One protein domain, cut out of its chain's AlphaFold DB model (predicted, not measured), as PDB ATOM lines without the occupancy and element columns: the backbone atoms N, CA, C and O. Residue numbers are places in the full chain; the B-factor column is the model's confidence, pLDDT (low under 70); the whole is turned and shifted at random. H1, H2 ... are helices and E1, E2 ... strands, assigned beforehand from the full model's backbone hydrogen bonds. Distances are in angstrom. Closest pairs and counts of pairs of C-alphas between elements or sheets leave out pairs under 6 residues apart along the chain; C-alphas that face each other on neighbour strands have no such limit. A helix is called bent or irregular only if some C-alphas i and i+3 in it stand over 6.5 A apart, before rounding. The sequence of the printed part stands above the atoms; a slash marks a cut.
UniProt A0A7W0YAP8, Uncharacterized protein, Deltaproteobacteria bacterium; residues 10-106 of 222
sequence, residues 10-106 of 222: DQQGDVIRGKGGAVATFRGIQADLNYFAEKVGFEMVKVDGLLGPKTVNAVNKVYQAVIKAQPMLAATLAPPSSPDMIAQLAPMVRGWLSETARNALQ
ATOM      1  N   ASP A  10     -42.396  -4.601  -4.938       94.75
ATOM      2  CA  ASP A  10     -43.747  -4.833  -5.458       94.75
ATOM      3  C   ASP A  10     -44.765  -3.997  -4.691       94.75
ATOM      4  O   ASP A  10     -44.563  -3.671  -3.520       94.75
ATOM      5  N   GLN A  11     -45.890  -3.709  -5.339       93.69
ATOM      6  CA  GLN A  11     -47.028  -3.035  -4.729       93.69
ATOM      7  C   GLN A  11     -48.211  -3.997  -4.610       93.69
ATOM      8  O   GLN A  11     -48.555  -4.697  -5.562       93.69
ATOM      9  N   GLN A  12     -48.840  -4.015  -3.438       90.62
ATOM     10  CA  GLN A  12     -50.070  -4.746  -3.156       90.62
ATOM     11  C   GLN A  12     -51.054  -3.787  -2.482       90.62
ATOM     12  O   GLN A  12     -50.956  -3.515  -1.285       90.62
ATOM     13  N   GLY A  13     -51.980  -3.232  -3.269       89.88
ATOM     14  CA  GLY A  13     -52.847  -2.140  -2.815       89.88
ATOM     15  C   GLY A  13     -52.026  -0.907  -2.419       89.88
ATOM     16  O   GLY A  13     -51.165  -0.464  -3.179       89.88
ATOM     17  N   ASP A  14     -52.252  -0.400  -1.206       90.75
ATOM     18  CA  ASP A  14     -51.554   0.775  -0.653       90.75
ATOM     19  C   ASP A  14     -50.265   0.422   0.106       90.75
ATOM     20  O   ASP A  14     -49.732   1.239   0.858       90.75
ATOM     21  N   VAL A  15     -49.772  -0.810  -0.039       93.88
ATOM     22  CA  VAL A  15     -48.554  -1.274   0.629       93.88
ATOM     23  C   VAL A  15     -47.506  -1.650  -0.405       93.88
ATOM     24  O   VAL A  15     -47.775  -2.395  -1.349       93.88
ATOM     25  N   ILE A  16     -46.286  -1.167  -0.196       95.62
ATOM     26  CA  ILE A  16     -45.107  -1.543  -0.968       95.62
ATOM     27  C   ILE A  16     -44.206  -2.438  -0.141       95.62
ATOM     28  O   ILE A  16     -43.867  -2.136   1.004       95.62
ATOM     29  N   ARG A  17     -43.778  -3.528  -0.771       94.81
ATOM     30  CA  ARG A  17     -42.857  -4.507  -0.213       94.81
ATOM     31  C   ARG A  17     -41.530  -4.444  -0.957       94.81
ATOM     32  O   ARG A  17     -41.484  -4.719  -2.153       94.81
ATOM     33  N   GLY A  18     -40.456  -4.120  -0.242       91.12
ATOM     34  CA  GLY A  18     -39.101  -4.163  -0.794       91.12
ATOM     35  C   GLY A  18     -38.636  -5.584  -1.139       91.12
ATOM     36  O   GLY A  18     -39.103  -6.570  -0.566       91.12
ATOM     37  N   LYS A  19     -37.669  -5.672  -2.050       91.56
ATOM     38  CA  LYS A  19     -36.906  -6.865  -2.435       91.56
ATOM     39  C   LYS A  19     -35.412  -6.558  -2.348       91.56
ATOM     40  O   LYS A  19     -34.987  -5.427  -2.575       91.56
ATOM     41  N   GLY A  20     -34.606  -7.567  -2.023       88.88
ATOM     42  CA  GLY A  20     -33.149  -7.418  -1.938       88.88
ATOM     43  C   GLY A  20     -32.732  -6.225  -1.067       88.88
ATOM     44  O   GLY A  20     -33.240  -6.046   0.040       88.88
ATOM     45  N   GLY A  21     -31.843  -5.374  -1.587       85.75
ATOM     46  CA  GLY A  21     -31.337  -4.193  -0.873       85.75
ATOM     47  C   GLY A  21     -32.386  -3.114  -0.557       85.75
ATOM     48  O   GLY A  21     -32.174  -2.303   0.350       85.75
ATOM     49  N   ALA A  22     -33.536  -3.108  -1.242       91.31
ATOM     50  CA  ALA A  22     -34.605  -2.154  -0.953       91.31
ATOM     51  C   ALA A  22     -35.255  -2.411   0.414       91.31
ATOM     52  O   ALA A  22     -35.636  -1.454   1.082       91.31
ATOM     53  N   VAL A  23     -35.308  -3.670   0.878       91.81
ATOM     54  CA  VAL A  23     -35.868  -4.023   2.200       91.81
ATOM     55  C   VAL A  23     -35.142  -3.269   3.310       91.81
ATOM     56  O   VAL A  23     -35.777  -2.554   4.087       91.81
ATOM     57  N   ALA A  24     -33.810  -3.364   3.337       88.19
ATOM     58  CA  ALA A  24     -32.977  -2.681   4.322       88.19
ATOM     59  C   ALA A  24     -33.115  -1.152   4.225       88.19
ATOM     60  O   ALA A  24     -33.137  -0.454   5.239       88.19
ATOM     61  N   THR A  25     -33.278  -0.608   3.014       91.25
ATOM     62  CA  THR A  25     -33.458   0.842   2.838       91.25
ATOM     63  C   THR A  25     -34.825   1.321   3.330       91.25
ATOM     64  O   THR A  25     -34.903   2.356   3.987       91.25
ATOM     65  N   PHE A  26     -35.900   0.573   3.068       94.81
ATOM     66  CA  PHE A  26     -37.257   0.917   3.510       94.81
ATOM     67  C   PHE A  26     -37.397   0.815   5.027       94.81
ATOM     68  O   PHE A  26     -37.927   1.729   5.660       94.81
ATOM     69  N   ARG A  27     -36.831  -0.245   5.614       92.06
ATOM     70  CA  ARG A  27     -36.616  -0.355   7.060       92.06
ATOM     71  C   ARG A  27     -35.834   0.848   7.587       92.06
ATOM     72  O   ARG A  27     -36.211   1.453   8.584       92.06
ATOM     73  N   GLY A  28     -34.793   1.257   6.864       90.12
ATOM     74  CA  GLY A  28     -34.011   2.440   7.186       90.12
ATOM     75  C   GLY A  28     -34.829   3.720   7.304       90.12
ATOM     76  O   GLY A  28     -34.675   4.443   8.281       90.12
ATOM     77  N   ILE A  29     -35.730   3.967   6.354       93.69
ATOM     78  CA  ILE A  29     -36.633   5.126   6.382       93.69
ATOM     79  C   ILE A  29     -37.565   5.065   7.593       93.69
ATOM     80  O   ILE A  29     -37.740   6.064   8.281       93.69
ATOM     81  N   GLN A  30     -38.165   3.905   7.870       93.75
ATOM     82  CA  GLN A  30     -39.062   3.736   9.017       93.75
ATOM     83  C   GLN A  30     -38.335   3.992  10.349       93.75
ATOM     84  O   GLN A  30     -38.864   4.698  11.206       93.75
ATOM     85  N   ALA A  31     -37.107   3.486  10.500       89.69
ATOM     86  CA  ALA A  31     -36.270   3.764  11.666       89.69
ATOM     87  C   ALA A  31     -35.918   5.257  11.778       89.69
ATOM     88  O   ALA A  31     -36.059   5.838  12.852       89.69
ATOM     89  N   ASP A  32     -35.532   5.895  10.666       90.75
ATOM     90  CA  ASP A  32     -35.219   7.327  10.642       90.75
ATOM     91  C   ASP A  32     -36.420   8.192  11.029       90.75
ATOM     92  O   ASP A  32     -36.279   9.174  11.754       90.75
ATOM     93  N   LEU A  33     -37.619   7.824  10.577       93.06
ATOM     94  CA  LEU A  33     -38.843   8.522  10.952       93.06
ATOM     95  C   LEU A  33     -39.075   8.467  12.459       93.06
ATOM     96  O   LEU A  33     -39.452   9.477  13.050       93.06
ATOM     97  N   ASN A  34     -38.796   7.338  13.108       91.69
ATOM     98  CA  ASN A  34     -39.067   7.198  14.534       91.69
ATOM     99  C   ASN A  34     -38.227   8.142  15.415       91.69
ATOM    100  O   ASN A  34     -38.682   8.457  16.515       91.69
ATOM    101  N   TYR A  35     -37.107   8.708  14.933       87.12
ATOM    102  CA  TYR A  35     -36.414   9.807  15.636       87.12
ATOM    103  C   TYR A  35     -37.305  11.022  15.862       87.12
ATOM    104  O   TYR A  35     -37.192  11.717  16.868       87.12
ATOM    105  N   PHE A  36     -38.188  11.297  14.911       90.88
ATOM    106  CA  PHE A  36     -39.014  12.493  14.909       90.88
ATOM    107  C   PHE A  36     -40.357  12.286  15.605       90.88
ATOM    108  O   PHE A  36     -41.044  13.274  15.855       90.88
ATOM    109  N   ALA A  37     -40.733  11.041  15.913       89.31
ATOM    110  CA  ALA A  37     -42.068  10.674  16.382       89.31
ATOM    111  C   ALA A  37     -42.525  11.516  17.584       89.31
ATOM    112  O   ALA A  37     -43.580  12.151  17.529       89.31
ATOM    113  N   GLU A  38     -41.694  11.601  18.626       85.88
ATOM    114  CA  GLU A  38     -41.979  12.399  19.823       85.88
ATOM    115  C   GLU A  38     -42.002  13.902  19.515       85.88
ATOM    116  O   GLU A  38     -42.970  14.591  19.832       85.88
ATOM    117  N   LYS A  39     -40.967  14.412  18.835       87.94
ATOM    118  CA  LYS A  39     -40.810  15.853  18.582       87.94
ATOM    119  C   LYS A  39     -41.882  16.426  17.653       87.94
ATOM    120  O   LYS A  39     -42.275  17.580  17.801       87.94
ATOM    121  N   VAL A  40     -42.320  15.643  16.673       93.00
ATOM    122  CA  VAL A  40     -43.284  16.054  15.642       93.00
ATOM    123  C   VAL A  40     -44.717  15.647  16.008       93.00
ATOM    124  O   VAL A  40     -45.669  16.218  15.479       93.00
ATOM    125  N   GLY A  41     -44.901  14.696  16.927       91.38
ATOM    126  CA  GLY A  41     -46.220  14.251  17.372       91.38
ATOM    127  C   GLY A  41     -46.864  13.252  16.409       91.38
ATOM    128  O   GLY A  41     -47.922  13.504  15.811       91.38
ATOM    129  N   PHE A  42     -46.233  12.092  16.233       92.56
ATOM    130  CA  PHE A  42     -46.842  10.939  15.569       92.56
ATOM    131  C   PHE A  42     -46.469   9.617  16.235       92.56
ATOM    132  O   PHE A  42     -45.444   9.506  16.896       92.56
ATOM    133  N   GLU A  43     -47.320   8.607  16.058       89.38
ATOM    134  CA  GLU A  43     -47.015   7.248  16.501       89.38
ATOM    135  C   GLU A  43     -45.853   6.681  15.693       89.38
ATOM    136  O   GLU A  43     -45.890   6.723  14.461       89.38
ATOM    137  N   MET A  44     -44.870   6.099  16.380       88.31
ATOM    138  CA  MET A  44     -43.777   5.392  15.723       88.31
ATOM    139  C   MET A  44     -44.310   4.399  14.687       88.31
ATOM    140  O   MET A  44     -45.257   3.644  14.928       88.31
ATOM    141  N   VAL A  45     -43.685   4.409  13.517       91.50
ATOM    142  CA  VAL A  45     -43.967   3.447  12.463       91.50
ATOM    143  C   VAL A  45     -43.253   2.141  12.776       91.50
ATOM    144  O   VAL A  45     -42.140   2.119  13.304       91.50
ATOM    145  N   LYS A  46     -43.891   1.026  12.433       89.44
ATOM    146  CA  LYS A  46     -43.247  -0.280  12.526       89.44
ATOM    147  C   LYS A  46     -42.078  -0.336  11.541       89.44
ATOM    148  O   LYS A  46     -42.225   0.106  10.406       89.44
ATOM    149  N   VAL A  47     -40.942  -0.886  11.970       89.75
ATOM    150  CA  VAL A  47     -39.732  -0.997  11.147       89.75
ATOM    151  C   VAL A  47     -39.626  -2.400  10.538       89.75
ATOM    152  O   VAL A  47     -38.911  -3.267  11.034       89.75
ATOM    153  N   ASP A  48     -40.398  -2.649   9.483       89.12
ATOM    154  CA  ASP A  48     -40.532  -3.958   8.827       89.12
ATOM    155  C   ASP A  48     -40.206  -3.962   7.323       89.12
ATOM    156  O   ASP A  48     -40.148  -5.029   6.709       89.12
ATOM    157  N   GLY A  49     -39.937  -2.798   6.731       91.50
ATOM    158  CA  GLY A  49     -39.666  -2.639   5.303       91.50
ATOM    159  C   GLY A  49     -40.921  -2.611   4.431       91.50
ATOM    160  O   GLY A  49     -40.800  -2.676   3.206       91.50
ATOM    161  N   LEU A  50     -42.111  -2.519   5.038       94.38
ATOM    162  CA  LEU A  50     -43.381  -2.334   4.344       94.38
ATOM    163  C   LEU A  50     -43.774  -0.854   4.356       94.38
ATOM    164  O   LEU A  50     -44.159  -0.294   5.382       94.38
ATOM    165  N   LEU A  51     -43.696  -0.203   3.199       95.69
ATOM    166  CA  LEU A  51     -44.092   1.197   3.075       95.69
ATOM    167  C   LEU A  51     -45.602   1.267   2.852       95.69
ATOM    168  O   LEU A  51     -46.105   0.734   1.868       95.69
ATOM    169  N   GLY A  52     -46.323   1.929   3.750       95.19
ATOM    170  CA  GLY A  52     -47.773   2.108   3.637       95.19
ATOM    171  C   GLY A  52     -48.237   3.490   4.099       95.19
ATOM    172  O   GLY A  52     -47.404   4.365   4.364       95.19
ATOM    173  N   PRO A  53     -49.556   3.700   4.273       94.50
ATOM    174  CA  PRO A  53     -50.116   5.007   4.623       94.50
ATOM    175  C   PRO A  53     -49.545   5.601   5.917       94.50
ATOM    176  O   PRO A  53     -49.334   6.810   6.001       94.50
ATOM    177  N   LYS A  54     -49.223   4.763   6.916       94.31
ATOM    178  CA  LYS A  54     -48.567   5.223   8.154       94.31
ATOM    179  C   LYS A  54     -47.179   5.811   7.886       94.31
ATOM    180  O   LYS A  54     -46.862   6.866   8.426       94.31
ATOM    181  N   THR A  55     -46.379   5.175   7.026       95.50
ATOM    182  CA  THR A  55     -45.059   5.687   6.633       95.50
ATOM    183  C   THR A  55     -45.187   7.000   5.868       95.50
ATOM    184  O   THR A  55     -44.496   7.956   6.199       95.50
ATOM    185  N   VAL A  56     -46.120   7.088   4.914       95.44
ATOM    186  CA  VAL A  56     -46.384   8.322   4.153       95.44
ATOM    187  C   VAL A  56     -46.799   9.471   5.069       95.44
ATOM    188  O   VAL A  56     -46.261  10.573   4.969       95.44
ATOM    189  N   ASN A  57     -47.717   9.217   6.002       95.00
ATOM    190  CA  ASN A  57     -48.152  10.214   6.975       95.00
ATOM    191  C   ASN A  57     -46.988  10.692   7.860       95.00
ATOM    192  O   ASN A  57     -46.829  11.892   8.069       95.00
ATOM    193  N   ALA A  58     -46.145   9.773   8.337       95.56
ATOM    194  CA  ALA A  58     -44.969  10.117   9.132       95.56
ATOM    195  C   ALA A  58     -43.977  10.990   8.343       95.56
ATOM    196  O   ALA A  58     -43.583  12.041   8.845       95.56
ATOM    197  N   VAL A  59     -43.636  10.635   7.093       95.81
ATOM    198  CA  VAL A  59     -42.754  11.476   6.258       95.81
ATOM    199  C   VAL A  59     -43.359  12.864   6.051       95.81
ATOM    200  O   VAL A  59     -42.665  13.861   6.238       95.81
ATOM    201  N   ASN A  60     -44.654  12.951   5.735       94.38
ATOM    202  CA  ASN A  60     -45.325  14.235   5.543       94.38
ATOM    203  C   ASN A  60     -45.328  15.089   6.812       94.38
ATOM    204  O   ASN A  60     -45.058  16.285   6.740       94.38
ATOM    205  N   LYS A  61     -45.573  14.500   7.984       95.38
ATOM    206  CA  LYS A  61     -45.498  15.229   9.254       95.38
ATOM    207  C   LYS A  61     -44.098  15.780   9.518       95.38
ATOM    208  O   LYS A  61     -43.978  16.943   9.901       95.38
ATOM    209  N   VAL A  62     -43.052  14.986   9.278       95.69
ATOM    210  CA  VAL A  62     -41.661  15.455   9.408       95.69
ATOM    211  C   VAL A  62     -41.375  16.576   8.412       95.69
ATOM    212  O   VAL A  62     -40.864  17.618   8.808       95.69
ATOM    213  N   TYR A  63     -41.771  16.416   7.150       94.81
ATOM    214  CA  TYR A  63     -41.640  17.445   6.117       94.81
ATOM    215  C   TYR A  63     -42.303  18.771   6.512       94.81
ATOM    216  O   TYR A  63     -41.660  19.821   6.477       94.81
ATOM    217  N   GLN A  64     -43.555  18.730   6.971       94.38
ATOM    218  CA  GLN A  64     -44.274  19.924   7.422       94.38
ATOM    219  C   GLN A  64     -43.613  20.567   8.647       94.38
ATOM    220  O   GLN A  64     -43.509  21.792   8.720       94.38
ATOM    221  N   ALA A  65     -43.120  19.764   9.595       95.38
ATOM    222  CA  ALA A  65     -42.379  20.277  10.741       95.38
ATOM    223  C   ALA A  65     -41.069  20.961  10.316       95.38
ATOM    224  O   ALA A  65     -40.765  22.043  10.817       95.38
ATOM    225  N   VAL A  66     -40.325  20.374   9.370       94.94
ATOM    226  CA  VAL A  66     -39.087  20.958   8.830       94.94
ATOM    227  C   VAL A  66     -39.364  22.295   8.155       94.94
ATOM    228  O   VAL A  66     -38.691  23.267   8.473       94.94
ATOM    229  N   ILE A  67     -40.375  22.387   7.286       94.00
ATOM    230  CA  ILE A  67     -40.734  23.658   6.632       94.00
ATOM    231  C   ILE A  67     -41.172  24.698   7.652       94.00
ATOM    232  O   ILE A  67     -40.789  25.860   7.549       94.00
ATOM    233  N   LYS A  68     -41.958  24.296   8.654       94.50
ATOM    234  CA  LYS A  68     -42.382  25.206   9.717       94.50
ATOM    235  C   LYS A  68     -41.184  25.764  10.491       94.50
ATOM    236  O   LYS A  68     -41.207  26.933  10.863       94.50
ATOM    237  N   ALA A  69     -40.162  24.946  10.736       93.62
ATOM    238  CA  ALA A  69     -38.941  25.369  11.412       93.62
ATOM    239  C   ALA A  69     -38.017  26.198  10.502       93.62
ATOM    240  O   ALA A  69     -37.415  27.169  10.956       93.62
ATOM    241  N   GLN A  70     -37.897  25.823   9.226       93.50
ATOM    242  CA  GLN A  70     -36.994  26.426   8.246       93.50
ATOM    243  C   GLN A  70     -37.645  26.454   6.847       93.50
ATOM    244  O   GLN A  70     -37.403  25.562   6.027       93.50
ATOM    245  N   PRO A  71     -38.439  27.493   6.522       91.44
ATOM    246  CA  PRO A  71     -39.227  27.542   5.284       91.44
ATOM    247  C   PRO A  71     -38.412  27.412   3.991       91.44
ATOM    248  O   PRO A  71     -38.893  26.864   3.002       91.44
ATOM    249  N   MET A  72     -37.152  27.858   4.005       90.31
ATOM    250  CA  MET A  72     -36.226  27.751   2.869       90.31
ATOM    251  C   MET A  72     -35.923  26.305   2.441       90.31
ATOM    252  O   MET A  72     -35.462  26.086   1.324       90.31
ATOM    253  N   LEU A  73     -36.200  25.312   3.294       90.56
ATOM    254  CA  LEU A  73     -35.970  23.898   2.991       90.56
ATOM    255  C   LEU A  73     -37.106  23.243   2.193       90.56
ATOM    256  O   LEU A  73     -36.962  22.086   1.797       90.56
ATOM    257  N   ALA A  74     -38.199  23.953   1.895       84.81
ATOM    258  CA  ALA A  74     -39.353  23.392   1.185       84.81
ATOM    259  C   ALA A  74     -39.025  22.805  -0.203       84.81
ATOM    260  O   ALA A  74     -39.705  21.899  -0.664       84.81
ATOM    261  N   ALA A  75     -37.967  23.281  -0.868       83.19
ATOM    262  CA  ALA A  75     -37.552  22.772  -2.178       83.19
ATOM    263  C   ALA A  75     -36.558  21.592  -2.110       83.19
ATOM    264  O   ALA A  75     -36.175  21.056  -3.145       83.19
ATOM    265  N   THR A  76     -36.107  21.195  -0.913       82.25
ATOM    266  CA  THR A  76     -35.035  20.187  -0.748       82.25
ATOM    267  C   THR A  76     -35.524  18.742  -0.824       82.25
ATOM    268  O   THR A  76     -34.723  17.831  -1.025       82.25
ATOM    269  N   LEU A  77     -36.832  18.529  -0.682       81.75
ATOM    270  CA  LEU A  77     -37.506  17.254  -0.880       81.75
ATOM    271  C   LEU A  77     -38.940  17.549  -1.323       81.75
ATOM    272  O   LEU A  77     -39.611  18.357  -0.695       81.75
ATOM    273  N   ALA A  78     -39.439  16.904  -2.374       78.31
ATOM    274  CA  ALA A  78     -40.867  16.983  -2.678       78.31
ATOM    275  C   ALA A  78     -41.646  16.151  -1.641       78.31
ATOM    276  O   ALA A  78     -41.242  15.010  -1.389       78.31
ATOM    277  N   PRO A  79     -42.738  16.668  -1.044       77.38
ATOM    278  CA  PRO A  79     -43.502  15.931  -0.046       77.38
ATOM    279  C   PRO A  79     -44.047  14.655  -0.687       77.38
ATOM    280  O   PRO A  79     -44.812  14.747  -1.652       77.38
ATOM    281  N   PRO A  80     -43.659  13.467  -0.201       80.06
ATOM    282  CA  PRO A  80     -44.132  12.246  -0.815       80.06
ATOM    283  C   PRO A  80     -45.626  12.070  -0.553       80.06
ATOM    284  O   PRO A  80     -46.076  12.016   0.592       80.06
ATOM    285  N   SER A  81     -46.401  11.959  -1.628       86.06
ATOM    286  CA  SER A  81     -47.858  11.802  -1.568       86.06
ATOM    287  C   SER A  81     -48.311  10.350  -1.442       86.06
ATOM    288  O   SER A  81     -49.481  10.096  -1.169       86.06
ATOM    289  N   SER A  82     -47.410   9.391  -1.654       92.19
ATOM    290  CA  SER A  82     -47.754   7.977  -1.766       92.19
ATOM    291  C   SER A  82     -46.576   7.058  -1.417       92.19
ATOM    292  O   SER A  82     -45.419   7.500  -1.415       92.19
ATOM    293  N   PRO A  83     -46.837   5.774  -1.106       92.62
ATOM    294  CA  PRO A  83     -45.776   4.814  -0.821       92.62
ATOM    295  C   PRO A  83     -44.807   4.627  -1.997       92.62
ATOM    296  O   PRO A  83     -43.609   4.479  -1.763       92.62
ATOM    297  N   ASP A  84     -45.288   4.660  -3.246       92.44
ATOM    298  CA  ASP A  84     -44.466   4.465  -4.454       92.44
ATOM    299  C   ASP A  84     -43.462   5.592  -4.647       92.44
ATOM    300  O   ASP A  84     -42.293   5.326  -4.931       92.44
ATOM    301  N   MET A  85     -43.865   6.831  -4.368       91.38
ATOM    302  CA  MET A  85     -42.954   7.964  -4.399       91.38
ATOM    303  C   MET A  85     -41.851   7.819  -3.341       91.38
ATOM    304  O   MET A  85     -40.685   8.089  -3.629       91.38
ATOM    305  N   ILE A  86     -42.178   7.327  -2.137       93.00
ATOM    306  CA  ILE A  86     -41.165   7.025  -1.110       93.00
ATOM    307  C   ILE A  86     -40.234   5.909  -1.585       93.00
ATOM    308  O   ILE A  86     -39.024   6.031  -1.420       93.00
ATOM    309  N   ALA A  87     -40.769   4.842  -2.180       93.44
ATOM    310  CA  ALA A  87     -39.987   3.707  -2.658       93.44
ATOM    311  C   ALA A  87     -38.988   4.114  -3.754       93.44
ATOM    312  O   ALA A  87     -37.799   3.806  -3.657       93.44
ATOM    313  N   GLN A  88     -39.449   4.863  -4.761       91.88
ATOM    314  CA  GLN A  88     -38.623   5.350  -5.872       91.88
ATOM    315  C   GLN A  88     -37.502   6.279  -5.388       91.88
ATOM    316  O   GLN A  88     -36.365   6.199  -5.865       91.88
ATOM    317  N   LEU A  89     -37.812   7.133  -4.408       91.44
ATOM    318  CA  LEU A  89     -36.909   8.142  -3.861       91.44
ATOM    319  C   LEU A  89     -36.211   7.687  -2.572       91.44
ATOM    320  O   LEU A  89     -35.614   8.512  -1.882       91.44
ATOM    321  N   ALA A  90     -36.256   6.397  -2.230       93.00
ATOM    322  CA  ALA A  90     -35.913   5.930  -0.890       93.00
ATOM    323  C   ALA A  90     -34.507   6.343  -0.411       93.00
ATOM    324  O   ALA A  90     -34.400   6.855   0.705       93.00
ATOM    325  N   PRO A  91     -33.430   6.235  -1.219       90.06
ATOM    326  CA  PRO A  91     -32.117   6.719  -0.794       90.06
ATOM    327  C   PRO A  91     -32.080   8.232  -0.531       90.06
ATOM    328  O   PRO A  91     -31.416   8.671   0.406       90.06
ATOM    329  N   MET A  92     -32.825   9.024  -1.310       91.25
ATOM    330  CA  MET A  92     -32.928  10.473  -1.116       91.25
ATOM    331  C   MET A  92     -33.742  10.815   0.135       91.25
ATOM    332  O   MET A  92     -33.303  11.645   0.922       91.25
ATOM    333  N   VAL A  93     -34.883  10.152   0.356       93.19
ATOM    334  CA  VAL A  93     -35.701  10.328   1.570       93.19
ATOM    335  C   VAL A  93     -34.878   9.996   2.812       93.19
ATOM    336  O   VAL A  93     -34.875  10.764   3.769       93.19
ATOM    337  N   ARG A  94     -34.125   8.891   2.782       90.88
ATOM    338  CA  ARG A  94     -33.246   8.472   3.880       90.88
ATOM    339  C   ARG A  94     -32.153   9.512   4.164       90.88
ATOM    340  O   ARG A  94     -31.965   9.909   5.313       90.88
ATOM    341  N   GLY A  95     -31.462   9.988   3.125       88.81
ATOM    342  CA  GLY A  95     -30.462  11.054   3.254       88.81
ATOM    343  C   GLY A  95     -31.064  12.332   3.840       88.81
ATOM    344  O   GLY A  95     -30.585  12.842   4.848       88.81
ATOM    345  N   TRP A  96     -32.190  12.782   3.286       93.31
ATOM    346  CA  TRP A  96     -32.890  13.979   3.747       93.31
ATOM    347  C   TRP A  96     -33.354  13.873   5.205       93.31
ATOM    348  O   TRP A  96     -33.187  14.825   5.966       93.31
ATOM    349  N   LEU A  97     -33.892  12.722   5.626       92.31
ATOM    350  CA  LEU A  97     -34.275  12.496   7.022       92.31
ATOM    351  C   LEU A  97     -33.055  12.547   7.944       92.31
ATOM    352  O   LEU A  97     -33.076  13.258   8.946       92.31
ATOM    353  N   SER A  98     -31.994  11.811   7.605       86.62
ATOM    354  CA  SER A  98     -30.812  11.669   8.466       86.62
ATOM    355  C   SER A  98     -29.952  12.930   8.576       86.62
ATOM    356  O   SER A  98     -29.317  13.122   9.608       86.62
ATOM    357  N   GLU A  99     -29.963  13.803   7.569       87.06
ATOM    358  CA  GLU A  99     -29.151  15.022   7.544       87.06
ATOM    359  C   GLU A  99     -30.026  16.270   7.701       87.06
ATOM    360  O   GLU A  99     -30.020  16.925   8.745       87.06
ATOM    361  N   THR A 100     -30.825  16.590   6.681       91.38
ATOM    362  CA  THR A 100     -31.597  17.836   6.609       91.38
ATOM    363  C   THR A 100     -32.627  17.941   7.728       91.38
ATOM    364  O   THR A 100     -32.641  18.931   8.460       91.38
ATOM    365  N   ALA A 101     -33.478  16.928   7.899       92.44
ATOM    366  CA  ALA A 101     -34.556  16.981   8.879       92.44
ATOM    367  C   ALA A 101     -34.027  16.936  10.316       92.44
ATOM    368  O   ALA A 101     -34.496  17.710  11.154       92.44
ATOM    369  N   ARG A 102     -33.032  16.083  10.608       89.75
ATOM    370  CA  ARG A 102     -32.408  16.018  11.944       89.75
ATOM    371  C   ARG A 102     -31.783  17.348  12.337       89.75
ATOM    372  O   ARG A 102     -32.023  17.800  13.454       89.75
ATOM    373  N   ASN A 103     -31.059  17.993  11.422       88.38
ATOM    374  CA  ASN A 103     -30.457  19.302  11.667       88.38
ATOM    375  C   ASN A 103     -31.522  20.389  11.844       88.38
ATOM    376  O   ASN A 103     -31.483  21.137  12.819       88.38
ATOM    377  N   ALA A 104     -32.503  20.451  10.938       92.00
ATOM    378  CA  ALA A 104     -33.538  21.481  10.970       92.00
ATOM    379  C   ALA A 104     -34.408  21.406  12.229       92.00
ATOM    380  O   ALA A 104     -34.789  22.433  12.789       92.00
ATOM    381  N   LEU A 105     -34.702  20.185  12.681       91.94
ATOM    382  CA  LEU A 105     -35.522  19.936  13.858       91.94
ATOM    383  C   LEU A 105     -34.705  19.704  15.123       91.94
ATOM    384  O   LEU A 105     -35.324  19.508  16.157       91.94
ATOM    385  N   GLN A 106     -33.371  19.725  15.097       88.12
ATOM    386  CA  GLN A 106     -32.515  19.479  16.268       88.12
ATOM    387  C   GLN A 106     -32.948  18.224  17.057       88.12
ATOM    388  O   GLN A 106     -33.317  18.309  18.233       88.12
TER     389      GLN A 106
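Overview. This is residues 10 to 106 of the 222 residues of an uncharacterized protein of Deltaproteobacteria bacterium (UniProt A0A7W0YAP8). Three longer helices make the core: H1 and H6 lie side by side, and H3 crosses H1 at a steep tilt and meets H6 towards its end. At one end of this body sit the small hairpin of E1 and E2 and the short helix H5, while H4 lies at the far end of H3, and H2 packs on H3. The printed part has 97 residues, with E1, E2, H1, H2, H3, H4, H5 and H6 in that order; the two-stranded sheet, E1 - E2, is antiparallel and the class is mostly helix. It is compact, with a radius of gyration of the C-alphas of 12.3 A and spans of 35 by 25 by 21 A.

Arrangement. Begin at E1, residues 10 to 12, whose antiparallel neighbour and hairpin partner is E2, residues 15 to 18; N 10 and O 17 are 2.9 A apart, within hydrogen-bond range, as are N 12 and O 15 at 2.9 A. Residues 16 to 17 of E2 also pair antiparallel with residues 50 to 51. Next, H1, residues 21 to 34, touches H6, residues 90 to 105, the same way at a shallow tilt of 19 degrees; their closest C-alphas, of Ile 29 and Arg 94, are 5.4 A apart. The hub is H3, residues 53 to 69. H1 touches it with residues 30 to 33 alone, at a steep tilt of 53 degrees, closest at the C-alphas of Leu 33 and Ala 58, 6.6 A. H6 touches H3 with residues 101 to 105 alone, at a steep tilt of 39 degrees, closest at Val 66 and Ala 104, C-alphas 6.0 A apart. H2, residues 37 to 40, touches H3 at the C-alphas of Val 40 and Val 62, 6.5 A. H4, residues 71 to 75, touches H3 only at the corner, and only just, with 3 pairs of C-alphas within 8 A; the closest are Ile 67 and Ala 74, 5.6 A. H5, residues 83 to 88, touches H3 about perpendicular, at 74 degrees, by the C-alphas of Val 56 and Pro 83, 6.1 A. In H1, H3 and H5 every O i to N i+4 pair is within hydrogen-bond range; H6 has 10 of 12, H4 has 0 of 1 but 1 of 2 O i to N i+3 pairs, and H2 is too short for an O i to N i+4 pair.

Along the chain. Find C-alpha 10 at (-43.747, -4.833, -5.458), where E1 begins. H1 is 20.7 A long. H3 runs 24.2 A from C-alpha 53 at (-50.116, 5.007, 4.623). H6 runs 20.3 A, with a kink of 29 degrees near residue 97, to C-alpha 105 at (-35.522, 19.936, 13.858). H4 is irregular, C-alphas 72 and 75 being 7.2 A apart; H6 is so only just, C-alphas 98 and 101 being 6.51 A apart.

Size, cuts and confidence. The C-alphas farthest apart, of Gly 20 and Pro 71, are 36.2 A apart. The printed part has no cut. The link from H2 to H3, residues 41 to 52, is long. The mean pLDDT of the printed part is 91.1, and no printed residue is under 70.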